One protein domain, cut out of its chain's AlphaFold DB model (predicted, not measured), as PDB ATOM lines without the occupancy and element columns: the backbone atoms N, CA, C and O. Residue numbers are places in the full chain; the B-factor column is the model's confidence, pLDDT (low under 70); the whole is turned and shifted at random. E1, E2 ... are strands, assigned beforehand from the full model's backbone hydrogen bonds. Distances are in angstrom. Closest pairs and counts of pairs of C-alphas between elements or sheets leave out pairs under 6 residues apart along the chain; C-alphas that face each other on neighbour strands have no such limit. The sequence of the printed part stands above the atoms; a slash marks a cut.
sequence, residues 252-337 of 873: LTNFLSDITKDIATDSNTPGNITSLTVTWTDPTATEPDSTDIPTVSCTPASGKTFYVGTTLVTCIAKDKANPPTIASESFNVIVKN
ATOM      1  N   LEU A 252      -1.823  44.108  -9.439       81.00
ATOM      2  CA  LEU A 252      -2.342  42.911  -8.772       81.00
ATOM      3  C   LEU A 252      -2.047  42.973  -7.266       81.00
ATOM      4  O   LEU A 252      -0.923  43.203  -6.828       81.00
ATOM      5  N   THR A 253      -3.073  42.743  -6.457       81.56
ATOM      6  CA  THR A 253      -3.051  42.786  -4.991       81.56
ATOM      7  C   THR A 253      -3.708  41.531  -4.418       81.56
ATOM      8  O   THR A 253      -4.446  40.828  -5.107       81.56
ATOM      9  N   ASN A 254      -3.439  41.230  -3.141       82.50
ATOM     10  CA  ASN A 254      -3.937  40.027  -2.456       82.50
ATOM     11  C   ASN A 254      -3.499  38.708  -3.122       82.50
ATOM     12  O   ASN A 254      -4.263  37.745  -3.185       82.50
ATOM     13  N   PHE A 255      -2.262  38.665  -3.624       79.69
ATOM     14  CA  PHE A 255      -1.720  37.469  -4.260       79.69
ATOM     15  C   PHE A 255      -1.453  36.346  -3.246       79.69
ATOM     16  O   PHE A 255      -1.008  36.593  -2.123       79.69
ATOM     17  N   LEU A 256      -1.735  35.106  -3.646       81.19
ATOM     18  CA  LEU A 256      -1.598  33.925  -2.796       81.19
ATOM     19  C   LEU A 256      -0.166  33.384  -2.821       81.19
ATOM     20  O   LEU A 256       0.513  33.424  -3.843       81.19
ATOM     21  N   SER A 257       0.271  32.813  -1.699       85.31
ATOM     22  CA  SER A 257       1.418  31.901  -1.690       85.31
ATOM     23  C   SER A 257       1.041  30.550  -2.309       85.31
ATOM     24  O   SER A 257      -0.142  30.220  -2.410       85.31
ATOM     25  N   ASP A 258       2.043  29.729  -2.622       88.50
ATOM     26  CA  ASP A 258       1.838  28.351  -3.077       88.50
ATOM     27  C   ASP A 258       0.872  27.574  -2.161       88.50
ATOM     28  O   ASP A 258       0.972  27.602  -0.930       88.50
ATOM     29  N   ILE A 259      -0.067  26.854  -2.775       88.69
ATOM     30  CA  ILE A 259      -1.078  26.041  -2.100       88.69
ATOM     31  C   ILE A 259      -0.620  24.587  -2.140       88.69
ATOM     32  O   ILE A 259      -0.520  24.001  -3.211       88.69
ATOM     33  N   THR A 260      -0.396  23.967  -0.981       88.88
ATOM     34  CA  THR A 260      -0.116  22.522  -0.892       88.88
ATOM     35  C   THR A 260      -1.301  21.780  -0.285       88.88
ATOM     36  O   THR A 260      -1.796  22.158   0.781       88.88
ATOM     37  N   LYS A 261      -1.753  20.714  -0.949       86.44
ATOM     38  CA  LYS A 261      -2.795  19.804  -0.464       86.44
ATOM     39  C   LYS A 261      -2.336  18.358  -0.604       86.44
ATOM     40  O   LYS A 261      -1.872  17.956  -1.665       86.44
ATOM     41  N   ASP A 262      -2.487  17.587   0.464       83.25
ATOM     42  CA  ASP A 262      -2.341  16.133   0.421       83.25
ATOM     43  C   ASP A 262      -3.732  15.510   0.323       83.25
ATOM     44  O   ASP A 262      -4.627  15.861   1.096       83.25
ATOM     45  N   ILE A 263      -3.920  14.633  -0.658       81.31
ATOM     46  CA  ILE A 263      -5.165  13.890  -0.851       81.31
ATOM     47  C   ILE A 263      -5.290  12.791   0.209       81.31
ATOM     48  O   ILE A 263      -6.401  12.472   0.630       81.31
ATOM     49  N   ALA A 264      -4.168  12.225   0.663       76.44
ATOM     50  CA  ALA A 264      -4.154  11.180   1.673       76.44
ATOM     51  C   ALA A 264      -4.418  11.783   3.058       76.44
ATOM     52  O   ALA A 264      -3.502  12.146   3.794       76.44
ATOM     53  N   THR A 265      -5.693  11.904   3.427       67.88
ATOM     54  CA  THR A 265      -6.084  12.393   4.759       67.88
ATOM     55  C   THR A 265      -5.927  11.329   5.849       67.88
ATOM     56  O   THR A 265      -5.920  11.667   7.031       67.88
ATOM     57  N   ASP A 266      -5.799  10.054   5.465       68.31
ATOM     58  CA  ASP A 266      -5.513   8.921   6.346       68.31
ATOM     59  C   ASP A 266      -4.827   7.755   5.594       68.31
ATOM     60  O   ASP A 266      -4.663   7.772   4.373       68.31
ATOM     61  N   SER A 267      -4.442   6.701   6.321       64.00
ATOM     62  CA  SER A 267      -3.838   5.484   5.753       64.00
ATOM     63  C   SER A 267      -4.808   4.605   4.949       64.00
ATOM     64  O   SER A 267      -4.370   3.631   4.342       64.00
ATOM     65  N   ASN A 268      -6.110   4.911   4.971       63.41
ATOM     66  CA  ASN A 268      -7.156   4.154   4.276       63.41
ATOM     67  C   ASN A 268      -7.518   4.778   2.922       63.41
ATOM     68  O   ASN A 268      -8.218   4.150   2.127       63.41
ATOM     69  N   THR A 269      -7.044   5.997   2.657       66.25
ATOM     70  CA  THR A 269      -7.236   6.694   1.389       66.25
ATOM     71  C   THR A 269      -6.541   5.901   0.274       66.25
ATOM     72  O   THR A 269      -5.318   5.730   0.339       66.25
ATOM     73  N   PRO A 270      -7.274   5.402  -0.740       63.91
ATOM     74  CA  PRO A 270      -6.691   4.598  -1.809       63.91
ATOM     75  C   PRO A 270      -5.537   5.319  -2.525       63.91
ATOM     76  O   PRO A 270      -5.679   6.459  -2.966       63.91
ATOM     77  N   GLY A 271      -4.396   4.638  -2.682       61.91
ATOM     78  CA  GLY A 271      -3.207   5.195  -3.348       61.91
ATOM     79  C   GLY A 271      -3.413   5.536  -4.831       61.91
ATOM     80  O   GLY A 271      -2.614   6.254  -5.411       61.91
ATOM     81  N   ASN A 272      -4.508   5.079  -5.446       67.00
ATOM     82  CA  ASN A 272      -4.845   5.354  -6.844       67.00
ATOM     83  C   ASN A 272      -5.630   6.661  -7.063       67.00
ATOM     84  O   ASN A 272      -6.016   6.943  -8.198       67.00
ATOM     85  N   ILE A 273      -5.915   7.450  -6.017       69.62
ATOM     86  CA  ILE A 273      -6.528   8.768  -6.210       69.62
ATOM     87  C   ILE A 273      -5.465   9.730  -6.738       69.62
ATOM     88  O   ILE A 273      -4.480  10.030  -6.067       69.62
ATOM     89  N   THR A 274      -5.695  10.230  -7.949       78.75
ATOM     90  CA  THR A 274      -4.738  11.066  -8.682       78.75
ATOM     91  C   THR A 274      -5.156  12.526  -8.787       78.75
ATOM     92  O   THR A 274      -4.465  13.282  -9.460       78.75
ATOM     93  N   SER A 275      -6.265  12.957  -8.169       82.25
ATOM     94  CA  SER A 275      -6.719  14.350  -8.279       82.25
ATOM     95  C   SER A 275      -7.578  14.853  -7.117       82.25
ATOM     96  O   SER A 275      -8.229  14.075  -6.421       82.25
ATOM     97  N   LEU A 276      -7.589  16.177  -6.932       86.06
ATOM     98  CA  LEU A 276      -8.353  16.898  -5.915       86.06
ATOM     99  C   LEU A 276      -8.869  18.229  -6.472       86.06
ATOM    100  O   LEU A 276      -8.196  18.896  -7.254       86.06
ATOM    101  N   THR A 277     -10.061  18.651  -6.049       89.56
ATOM    102  CA  THR A 277     -10.542  20.012  -6.327       89.56
ATOM    103  C   THR A 277      -9.920  20.992  -5.339       89.56
ATOM    104  O   THR A 277     -10.071  20.829  -4.128       89.56
ATOM    105  N   VAL A 278      -9.243  22.022  -5.849       90.00
ATOM    106  CA  VAL A 278      -8.601  23.057  -5.026       90.00
ATOM    107  C   VAL A 278      -9.296  24.392  -5.274       90.00
ATOM    108  O   VAL A 278      -9.500  24.795  -6.416       90.00
ATOM    109  N   THR A 279      -9.685  25.071  -4.196       90.50
ATOM    110  CA  THR A 279     -10.372  26.366  -4.225       90.50
ATOM    111  C   THR A 279      -9.535  27.441  -3.539       90.50
ATOM    112  O   THR A 279      -8.855  27.191  -2.542       90.50
ATOM    113  N   TRP A 280      -9.605  28.649  -4.084       91.25
ATOM    114  CA  TRP A 280      -9.031  29.877  -3.542       91.25
ATOM    115  C   TRP A 280      -9.858  31.101  -3.975       91.25
ATOM    116  O   TRP A 280     -10.798  30.979  -4.763       91.25
ATOM    117  N   THR A 281      -9.534  32.279  -3.439       90.19
ATOM    118  CA  THR A 281     -10.111  33.560  -3.890       90.19
ATOM    119  C   THR A 281      -9.148  34.208  -4.874       90.19
ATOM    120  O   THR A 281      -7.968  34.331  -4.547       90.19
ATOM    121  N   ASP A 282      -9.625  34.569  -6.066       87.75
ATOM    122  CA  ASP A 282      -8.791  35.227  -7.075       87.75
ATOM    123  C   ASP A 282      -8.252  36.571  -6.545       87.75
ATOM    124  O   ASP A 282      -8.926  37.234  -5.745       87.75
ATOM    125  N   PRO A 283      -7.036  36.976  -6.955       87.69
ATOM    126  CA  PRO A 283      -6.457  38.243  -6.541       87.69
ATOM    127  C   PRO A 283      -7.294  39.416  -7.057       87.69
ATOM    128  O   PRO A 283      -8.057  39.307  -8.017       87.69
ATOM    129  N   THR A 284      -7.137  40.567  -6.417       87.75
ATOM    130  CA  THR A 284      -7.777  41.813  -6.847       87.75
ATOM    131  C   THR A 284      -6.805  42.638  -7.672       87.75
ATOM    132  O   THR A 284      -5.595  42.496  -7.525       87.75
ATOM    133  N   ALA A 285      -7.305  43.532  -8.518       85.75
ATOM    134  CA  ALA A 285      -6.465  44.479  -9.238       85.75
ATOM    135  C   ALA A 285      -6.992  45.903  -9.076       85.75
ATOM    136  O   ALA A 285      -8.200  46.114  -8.955       85.75
ATOM    137  N   THR A 286      -6.080  46.870  -9.061       83.38
ATOM    138  CA  THR A 286      -6.399  48.302  -9.057       83.38
ATOM    139  C   THR A 286      -5.744  48.971 -10.248       83.38
ATOM    140  O   THR A 286      -4.572  48.696 -10.518       83.38
ATOM    141  N   GLU A 287      -6.477  49.855 -10.919       80.69
ATOM    142  CA  GLU A 287      -5.940  50.651 -12.018       80.69
ATOM    143  C   GLU A 287      -5.270  51.914 -11.460       80.69
ATOM    144  O   GLU A 287      -5.941  52.707 -10.797       80.69
ATOM    145  N   PRO A 288      -3.950  52.103 -11.634       70.94
ATOM    146  CA  PRO A 288      -3.275  53.302 -11.141       70.94
ATOM    147  C   PRO A 288      -3.675  54.580 -11.891       70.94
ATOM    148  O   PRO A 288      -3.572  55.662 -11.306       70.94
ATOM    149  N   ASP A 289      -4.125  54.454 -13.143       67.94
ATOM    150  CA  ASP A 289      -4.424  55.581 -14.030       67.94
ATOM    151  C   ASP A 289      -5.911  55.807 -14.246       67.94
ATOM    152  O   ASP A 289      -6.287  56.567 -15.117       67.94
ATOM    153  N   SER A 290      -6.807  55.162 -13.510       68.25
ATOM    154  CA  SER A 290      -8.229  55.483 -13.619       68.25
ATOM    155  C   SER A 290      -9.010  54.942 -12.431       68.25
ATOM    156  O   SER A 290      -8.505  54.194 -11.599       68.25
ATOM    157  N   THR A 291     -10.284  55.310 -12.350       69.94
ATOM    158  CA  THR A 291     -11.214  54.690 -11.401       69.94
ATOM    159  C   THR A 291     -11.784  53.365 -11.909       69.94
ATOM    160  O   THR A 291     -12.630  52.778 -11.233       69.94
ATOM    161  N   ASP A 292     -11.389  52.912 -13.104       73.69
ATOM    162  CA  ASP A 292     -11.844  51.632 -13.626       73.69
ATOM    163  C   ASP A 292     -11.226  50.473 -12.845       73.69
ATOM    164  O   ASP A 292     -10.114  50.542 -12.329       73.69
ATOM    165  N   ILE A 293     -11.981  49.382 -12.740       78.56
ATOM    166  CA  ILE A 293     -11.525  48.170 -12.064       78.56
ATOM    167  C   ILE A 293     -11.024  47.200 -13.140       78.56
ATOM    168  O   ILE A 293     -11.834  46.768 -13.969       78.56
ATOM    169  N   PRO A 294      -9.727  46.839 -13.138       86.56
ATOM    170  CA  PRO A 294      -9.177  45.869 -14.072       86.56
ATOM    171  C   PRO A 294      -9.843  44.500 -13.910       86.56
ATOM    172  O   PRO A 294     -10.188  44.067 -12.807       86.56
ATOM    173  N   THR A 295      -9.993  43.783 -15.019       89.69
ATOM    174  CA  THR A 295     -10.510  42.410 -15.006       89.69
ATOM    175  C   THR A 295      -9.411  41.442 -14.590       89.69
ATOM    176  O   THR A 295      -8.312  41.515 -15.128       89.69
ATOM    177  N   VAL A 296      -9.691  40.531 -13.654       91.56
ATOM    178  CA  VAL A 296      -8.732  39.512 -13.198       91.56
ATOM    179  C   VAL A 296      -9.220  38.120 -13.574       91.56
ATOM    180  O   VAL A 296     -10.388  37.791 -13.378       91.56
ATOM    181  N   SER A 297      -8.319  37.290 -14.097       90.38
ATOM    182  CA  SER A 297      -8.600  35.882 -14.394       90.38
ATOM    183  C   SER A 297      -7.394  34.994 -14.103       90.38
ATOM    184  O   SER A 297      -6.300  35.286 -14.590       90.38
ATOM    185  N   CYS A 298      -7.595  33.896 -13.371       91.62
ATOM    186  CA  CYS A 298      -6.570  32.886 -13.092       91.62
ATOM    187  C   CYS A 298      -6.772  31.612 -13.921       91.62
ATOM    188  O   CYS A 298      -7.893  31.122 -14.066       91.62
ATOM    189  N   THR A 299      -5.682  31.056 -14.450       90.00
ATOM    190  CA  THR A 299      -5.690  29.811 -15.230       90.00
ATOM    191  C   THR A 299      -4.603  28.851 -14.734       90.00
ATOM    192  O   THR A 299      -3.435  29.239 -14.735       90.00
ATOM    193  N   PRO A 300      -4.939  27.595 -14.370       91.69
ATOM    194  CA  PRO A 300      -6.296  27.056 -14.199       91.69
ATOM    195  C   PRO A 300      -7.112  27.789 -13.117       91.69
ATOM    196  O   PRO A 300      -6.551  28.266 -12.137       91.69
ATOM    197  N   ALA A 301      -8.433  27.886 -13.299       89.19
ATOM    198  CA  ALA A 301      -9.313  28.650 -12.407       89.19
ATOM    199  C   ALA A 301      -9.554  27.965 -11.049       89.19
ATOM    200  O   ALA A 301      -9.473  26.739 -10.930       89.19
ATOM    201  N   SER A 302      -9.929  28.763 -10.046       93.00
ATOM    202  CA  SER A 302     -10.334  28.274  -8.723       93.00
ATOM    203  C   SER A 302     -11.494  27.277  -8.819       93.00
ATOM    204  O   SER A 302     -12.426  27.453  -9.606       93.00
ATOM    205  N   GLY A 303     -11.434  26.200  -8.029       89.12
ATOM    206  CA  GLY A 303     -12.456  25.150  -8.012       89.12
ATOM    207  C   GLY A 303     -12.361  24.143  -9.159       89.12
ATOM    208  O   GLY A 303     -13.275  23.341  -9.340       89.12
ATOM    209  N   LYS A 304     -11.269  24.156  -9.933       90.44
ATOM    210  CA  LYS A 304     -10.961  23.099 -10.905       90.44
ATOM    211  C   LYS A 304     -10.295  21.891 -10.242       90.44
ATOM    212  O   LYS A 304      -9.807  21.956  -9.113       90.44
ATOM    213  N   THR A 305     -10.291  20.779 -10.973       88.38
ATOM    214  CA  THR A 305      -9.598  19.547 -10.596       88.38
ATOM    215  C   THR A 305      -8.109  19.676 -10.895       88.38
ATOM    216  O   THR A 305      -7.727  19.932 -12.034       88.38
ATOM    217  N   PHE A 306      -7.283  19.458  -9.877       85.88
ATOM    218  CA  PHE A 306      -5.828  19.419  -9.959       85.88
ATOM    219  C   PHE A 306      -5.355  17.986  -9.761       85.88
ATOM    220  O   PHE A 306      -5.779  17.322  -8.815       85.88
ATOM    221  N   TYR A 307      -4.495  17.507 -10.654       84.06
ATOM    222  CA  TYR A 307      -3.889  16.186 -10.523       84.06
ATOM    223  C   TYR A 307      -2.698  16.229  -9.562       84.06
ATOM    224  O   TYR A 307      -2.109  17.291  -9.361       84.06
ATOM    225  N   VAL A 308      -2.355  15.080  -8.977       80.75
ATOM    226  CA  VAL A 308      -1.133  14.895  -8.182       80.75
ATOM    227  C   VAL A 308       0.076  15.395  -8.981       80.75
ATOM    228  O   VAL A 308       0.194  15.134 -10.179       80.75
ATOM    229  N   GLY A 309       0.939  16.154  -8.312       76.12
ATOM    230  CA  GLY A 309       2.033  16.916  -8.897       76.12
ATOM    231  C   GLY A 309       1.897  18.419  -8.642       76.12
ATOM    232  O   GLY A 309       1.097  18.881  -7.825       76.12
ATOM    233  N   THR A 310       2.711  19.198  -9.348       80.50
ATOM    234  CA  THR A 310       2.724  20.662  -9.260       80.50
ATOM    235  C   THR A 310       2.061  21.257 -10.493       80.50
ATOM    236  O   THR A 310       2.504  21.017 -11.613       80.50
ATOM    237  N   THR A 311       1.023  22.066 -10.291       81.81
ATOM    238  CA  THR A 311       0.363  22.838 -11.348       81.81
ATOM    239  C   THR A 311       0.626  24.325 -11.139       81.81
ATOM    240  O   THR A 311       0.316  24.859 -10.075       81.81
ATOM    241  N   LEU A 312       1.171  25.003 -12.149       85.94
ATOM    242  CA  LEU A 312       1.341  26.455 -12.129       85.94
ATOM    243  C   LEU A 312       0.005  27.132 -12.465       85.94
ATOM    244  O   LEU A 312      -0.578  26.858 -13.513       85.94
ATOM    245  N   VAL A 313      -0.463  28.018 -11.588       87.31
ATOM    246  CA  VAL A 313      -1.621  28.884 -11.831       87.31
ATOM    247  C   VAL A 313      -1.111  30.285 -12.138       87.31
ATOM    248  O   VAL A 313      -0.344  30.845 -11.358       87.31
ATOM    249  N   THR A 314      -1.550  30.866 -13.255       84.75
ATOM    250  CA  THR A 314      -1.224  32.244 -13.647       84.75
ATOM    251  C   THR A 314      -2.473  33.105 -13.626       84.75
ATOM    252  O   THR A 314      -3.455  32.802 -14.305       84.75
ATOM    253  N   CYS A 315      -2.423  34.187 -12.857       85.44
ATOM    254  CA  CYS A 315      -3.459  35.204 -12.772       85.44
ATOM    255  C   CYS A 315      -3.049  36.427 -13.582       85.44
ATOM    256  O   CYS A 315      -1.931  36.916 -13.436       85.44
ATOM    257  N   ILE A 316      -3.955  36.914 -14.427       86.31
ATOM    258  CA  ILE A 316      -3.740  38.066 -15.303       86.31
ATOM    259  C   ILE A 316      -4.784  39.125 -14.970       86.31
ATOM    260  O   ILE A 316      -5.978  38.821 -14.988       86.31
ATOM    261  N   ALA A 317      -4.326  40.344 -14.688       85.69
ATOM    262  CA  ALA A 317      -5.143  41.547 -14.642       85.69
ATOM    263  C   ALA A 317      -5.052  42.290 -15.981       85.69
ATOM    264  O   ALA A 317      -3.958  42.392 -16.535       85.69
ATOM    265  N   LYS A 318      -6.177  42.797 -16.492       85.62
ATOM    266  CA  LYS A 318      -6.248  43.597 -17.726       85.62
ATOM    267  C   LYS A 318      -7.078  44.857 -17.520       85.62
ATOM    268  O   LYS A 318      -8.192  44.752 -16.993       85.62
ATOM    269  N   ASP A 319      -6.561  45.999 -17.954       83.69
ATOM    270  CA  ASP A 319      -7.287  47.272 -17.956       83.69
ATOM    271  C   ASP A 319      -8.182  47.443 -19.204       83.69
ATOM    272  O   ASP A 319      -8.476  46.480 -19.922       83.69
ATOM    273  N   LYS A 320      -8.657  48.676 -19.433       82.19
ATOM    274  CA  LYS A 320      -9.449  49.063 -20.610       82.19
ATOM    275  C   LYS A 320      -8.662  49.833 -21.677       82.19
ATOM    276  O   LYS A 320      -9.290  50.310 -22.624       82.19
ATOM    277  N   ALA A 321      -7.345  49.989 -21.540       82.00
ATOM    278  CA  ALA A 321      -6.552  50.639 -22.575       82.00
ATOM    279  C   ALA A 321      -6.661  49.859 -23.896       82.00
ATOM    280  O   ALA A 321      -7.043  48.684 -23.927       82.00
ATOM    281  N   ASN A 322      -6.353  50.515 -25.013       81.31
ATOM    282  CA  ASN A 322      -6.325  49.865 -26.316       81.31
ATOM    283  C   ASN A 322      -4.960  50.058 -26.998       81.31
ATOM    284  O   ASN A 322      -4.734  51.125 -27.576       81.31
ATOM    285  N   PRO A 323      -4.073  49.043 -26.971       81.75
ATOM    286  CA  PRO A 323      -4.293  47.686 -26.448       81.75
ATOM    287  C   PRO A 323      -4.358  47.632 -24.909       81.75
ATOM    288  O   PRO A 323      -3.788  48.509 -24.263       81.75
ATOM    289  N   PRO A 324      -5.010  46.608 -24.313       81.06
ATOM    290  CA  PRO A 324      -5.081  46.485 -22.858       81.06
ATOM    291  C   PRO A 324      -3.696  46.310 -22.248       81.06
ATOM    292  O   PRO A 324      -2.930  45.444 -22.688       81.06
ATOM    293  N   THR A 325      -3.399  47.075 -21.205       78.81
ATOM    294  CA  THR A 325      -2.226  46.840 -20.371       78.81
ATOM    295  C   THR A 325      -2.496  45.647 -19.456       78.81
ATOM    296  O   THR A 325      -3.632  45.377 -19.038       78.81
ATOM    297  N   ILE A 326      -1.451  44.858 -19.200       80.56
ATOM    298  CA  ILE A 326      -1.572  43.595 -18.476       80.56
ATOM    299  C   ILE A 326      -0.583  43.525 -17.321       80.56
ATOM    300  O   ILE A 326       0.568  43.931 -17.440       80.56
ATOM    301  N   ALA A 327      -1.020  42.931 -16.217       78.50
ATOM    302  CA  ALA A 327      -0.139  42.486 -15.145       78.50
ATOM    303  C   ALA A 327      -0.383  41.005 -14.884       78.50
ATOM    304  O   ALA A 327      -1.520  40.536 -14.969       78.50
ATOM    305  N   SER A 328       0.674  40.253 -14.581       82.44
ATOM    306  CA  SER A 328       0.545  38.820 -14.332       82.44
ATOM    307  C   SER A 328       1.387  38.341 -13.163       82.44
ATOM    308  O   SER A 328       2.565  38.671 -13.043       82.44
ATOM    309  N   GLU A 329       0.787  37.492 -12.337       82.50
ATOM    310  CA  GLU A 329       1.461  36.811 -11.238       82.50
ATOM    311  C   GLU A 329       1.088  35.330 -11.205       82.50
ATOM    312  O   GLU A 329       0.016  34.939 -11.671       82.50
ATOM    313  N   SER A 330       1.987  34.491 -10.681       86.19
ATOM    314  CA  SER A 330       1.787  33.034 -10.659       86.19
ATOM    315  C   SER A 330       2.096  32.416  -9.298       86.19
ATOM    316  O   SER A 330       3.045  32.829  -8.636       86.19
ATOM    317  N   PHE A 331       1.323  31.400  -8.914       85.81
ATOM    318  CA  PHE A 331       1.552  30.567  -7.728       85.81
ATOM    319  C   PHE A 331       1.399  29.087  -8.089       85.81
ATOM    320  O   PHE A 331       0.758  28.739  -9.085       85.81
ATOM    321  N   ASN A 332       1.980  28.197  -7.288       88.69
ATOM    322  CA  ASN A 332       1.852  26.757  -7.492       88.69
ATOM    323  C   ASN A 332       0.691  26.173  -6.685       88.69
ATOM    324  O   ASN A 332       0.536  26.449  -5.496       88.69
ATOM    325  N   VAL A 333      -0.067  25.274  -7.308       88.88
ATOM    326  CA  VAL A 333      -0.934  24.310  -6.627       88.88
ATOM    327  C   VAL A 333      -0.219  22.963  -6.627       88.88
ATOM    328  O   VAL A 333      -0.015  22.358  -7.677       88.88
ATOM    329  N   ILE A 334       0.185  22.506  -5.447       86.19
ATOM    330  CA  ILE A 334       0.911  21.256  -5.236       86.19
ATOM    331  C   ILE A 334      -0.055  20.250  -4.620       86.19
ATOM    332  O   ILE A 334      -0.451  20.386  -3.460       86.19
ATOM    333  N   VAL A 335      -0.418  19.233  -5.391       86.88
ATOM    334  CA  VAL A 335      -1.249  18.122  -4.932       86.88
ATOM    335  C   VAL A 335      -0.352  16.911  -4.709       86.88
ATOM    336  O   VAL A 335       0.391  16.516  -5.601       86.88
ATOM    337  N   LYS A 336      -0.390  16.320  -3.519       82.00
ATOM    338  CA  LYS A 336       0.388  15.119  -3.174       82.00
ATOM    339  C   LYS A 336      -0.544  13.972  -2.811       82.00
ATOM    340  O   LYS A 336      -1.669  14.222  -2.384       82.00
ATOM    341  N   ASN A 337      -0.072  12.738  -2.956       80.94
ATOM    342  CA  ASN A 337      -0.712  11.571  -2.367       80.94
ATOM    343  C   ASN A 337       0.325  10.776  -1.564       80.94
ATOM    344  O   ASN A 337       1.096   9.998  -2.116       80.94
TER     345      ASN A 337
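AT A GLANCE: This is residues 252 to 337 of the 873 residues of the protein "HYR domain-containing protein" of Ktedonobacteraceae bacterium (UniProt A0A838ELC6). A long, narrow rod is built along the hairpin of strands E6 and E7, which makes the inner part of a curled sheet like part of a barrel; short E1 lies beside E7 toward one end and E4 beside E6 toward the other. Across the hollow of this sheet run the small pair E2 and E5 near the E1 end, E3 near the E4 end and the stretch between E2 and E3, while a long loop, residues 263 to 274, extends one end of the rod. The 86 printed residues hold no named helix and seven named strands, E1 to E7 in order along the chain; the larger sheet has the order E1, E7, E6, E4 and is mixed, and E2 and E5 are antiparallel. The class is all strand, though only 39 residues are in named elements. The whole is loose, with a radius of gyration of the C-alphas of 16.3 A and spans of 54 by 20 by 15 A.

HOW THE PARTS SIT: E6, residues 309 to 318, and E7, residues 326 to 336, form an antiparallel hairpin at 160 degrees, with N 313 and O 331 2.9 A apart. E1, residues 259 to 262, is an edge strand parallel to E7 at 16 degrees; N 261 and O 334 are 2.8 A apart. E4, residues 295 to 299, is the other edge strand, antiparallel to E6 at 164 degrees, with N 297 and O 316 2.9 A apart. The sheet is twisted. E2, residues 275 to 277, and E5, residues 305 to 307, are antiparallel at 150 degrees, with N 306 and O 276 2.8 A apart. The closest C-alphas of E5 and E7, those of Tyr 307 and Val 335, are 6.5 A apart. E3, residues 284 to 286, pairs with no named strand, but its residues 284 to 285 pair antiparallel with residues 252 to 253. The closest C-alphas of E3 and E4, those of Ala 285 and Val 296, are 6.7 A apart. E1 and E4 are apart.

IN THESE COORDINATES: E7 spans 32.4 A from C-alpha 326 at (-1.572, 43.595, -18.476) to C-alpha 336 at (0.388, 15.119, -3.174). E6 spans 29.3 A, E4 13.5 A and E1 10.3 A, the last beginning at C-alpha 259 at (-1.078, 26.041, -2.100). E2, E3 and E5 have three residues each.

THE WHOLE: The C-alphas of Asn 268 and Asn 322, the two farthest apart, are 55.0 A apart. The printed part has no cut. The link from E1 to E2, 12 residues, is long. The mean pLDDT of the printed part is 82.2; residues 265 to 273 and 289 to 291 are under 70.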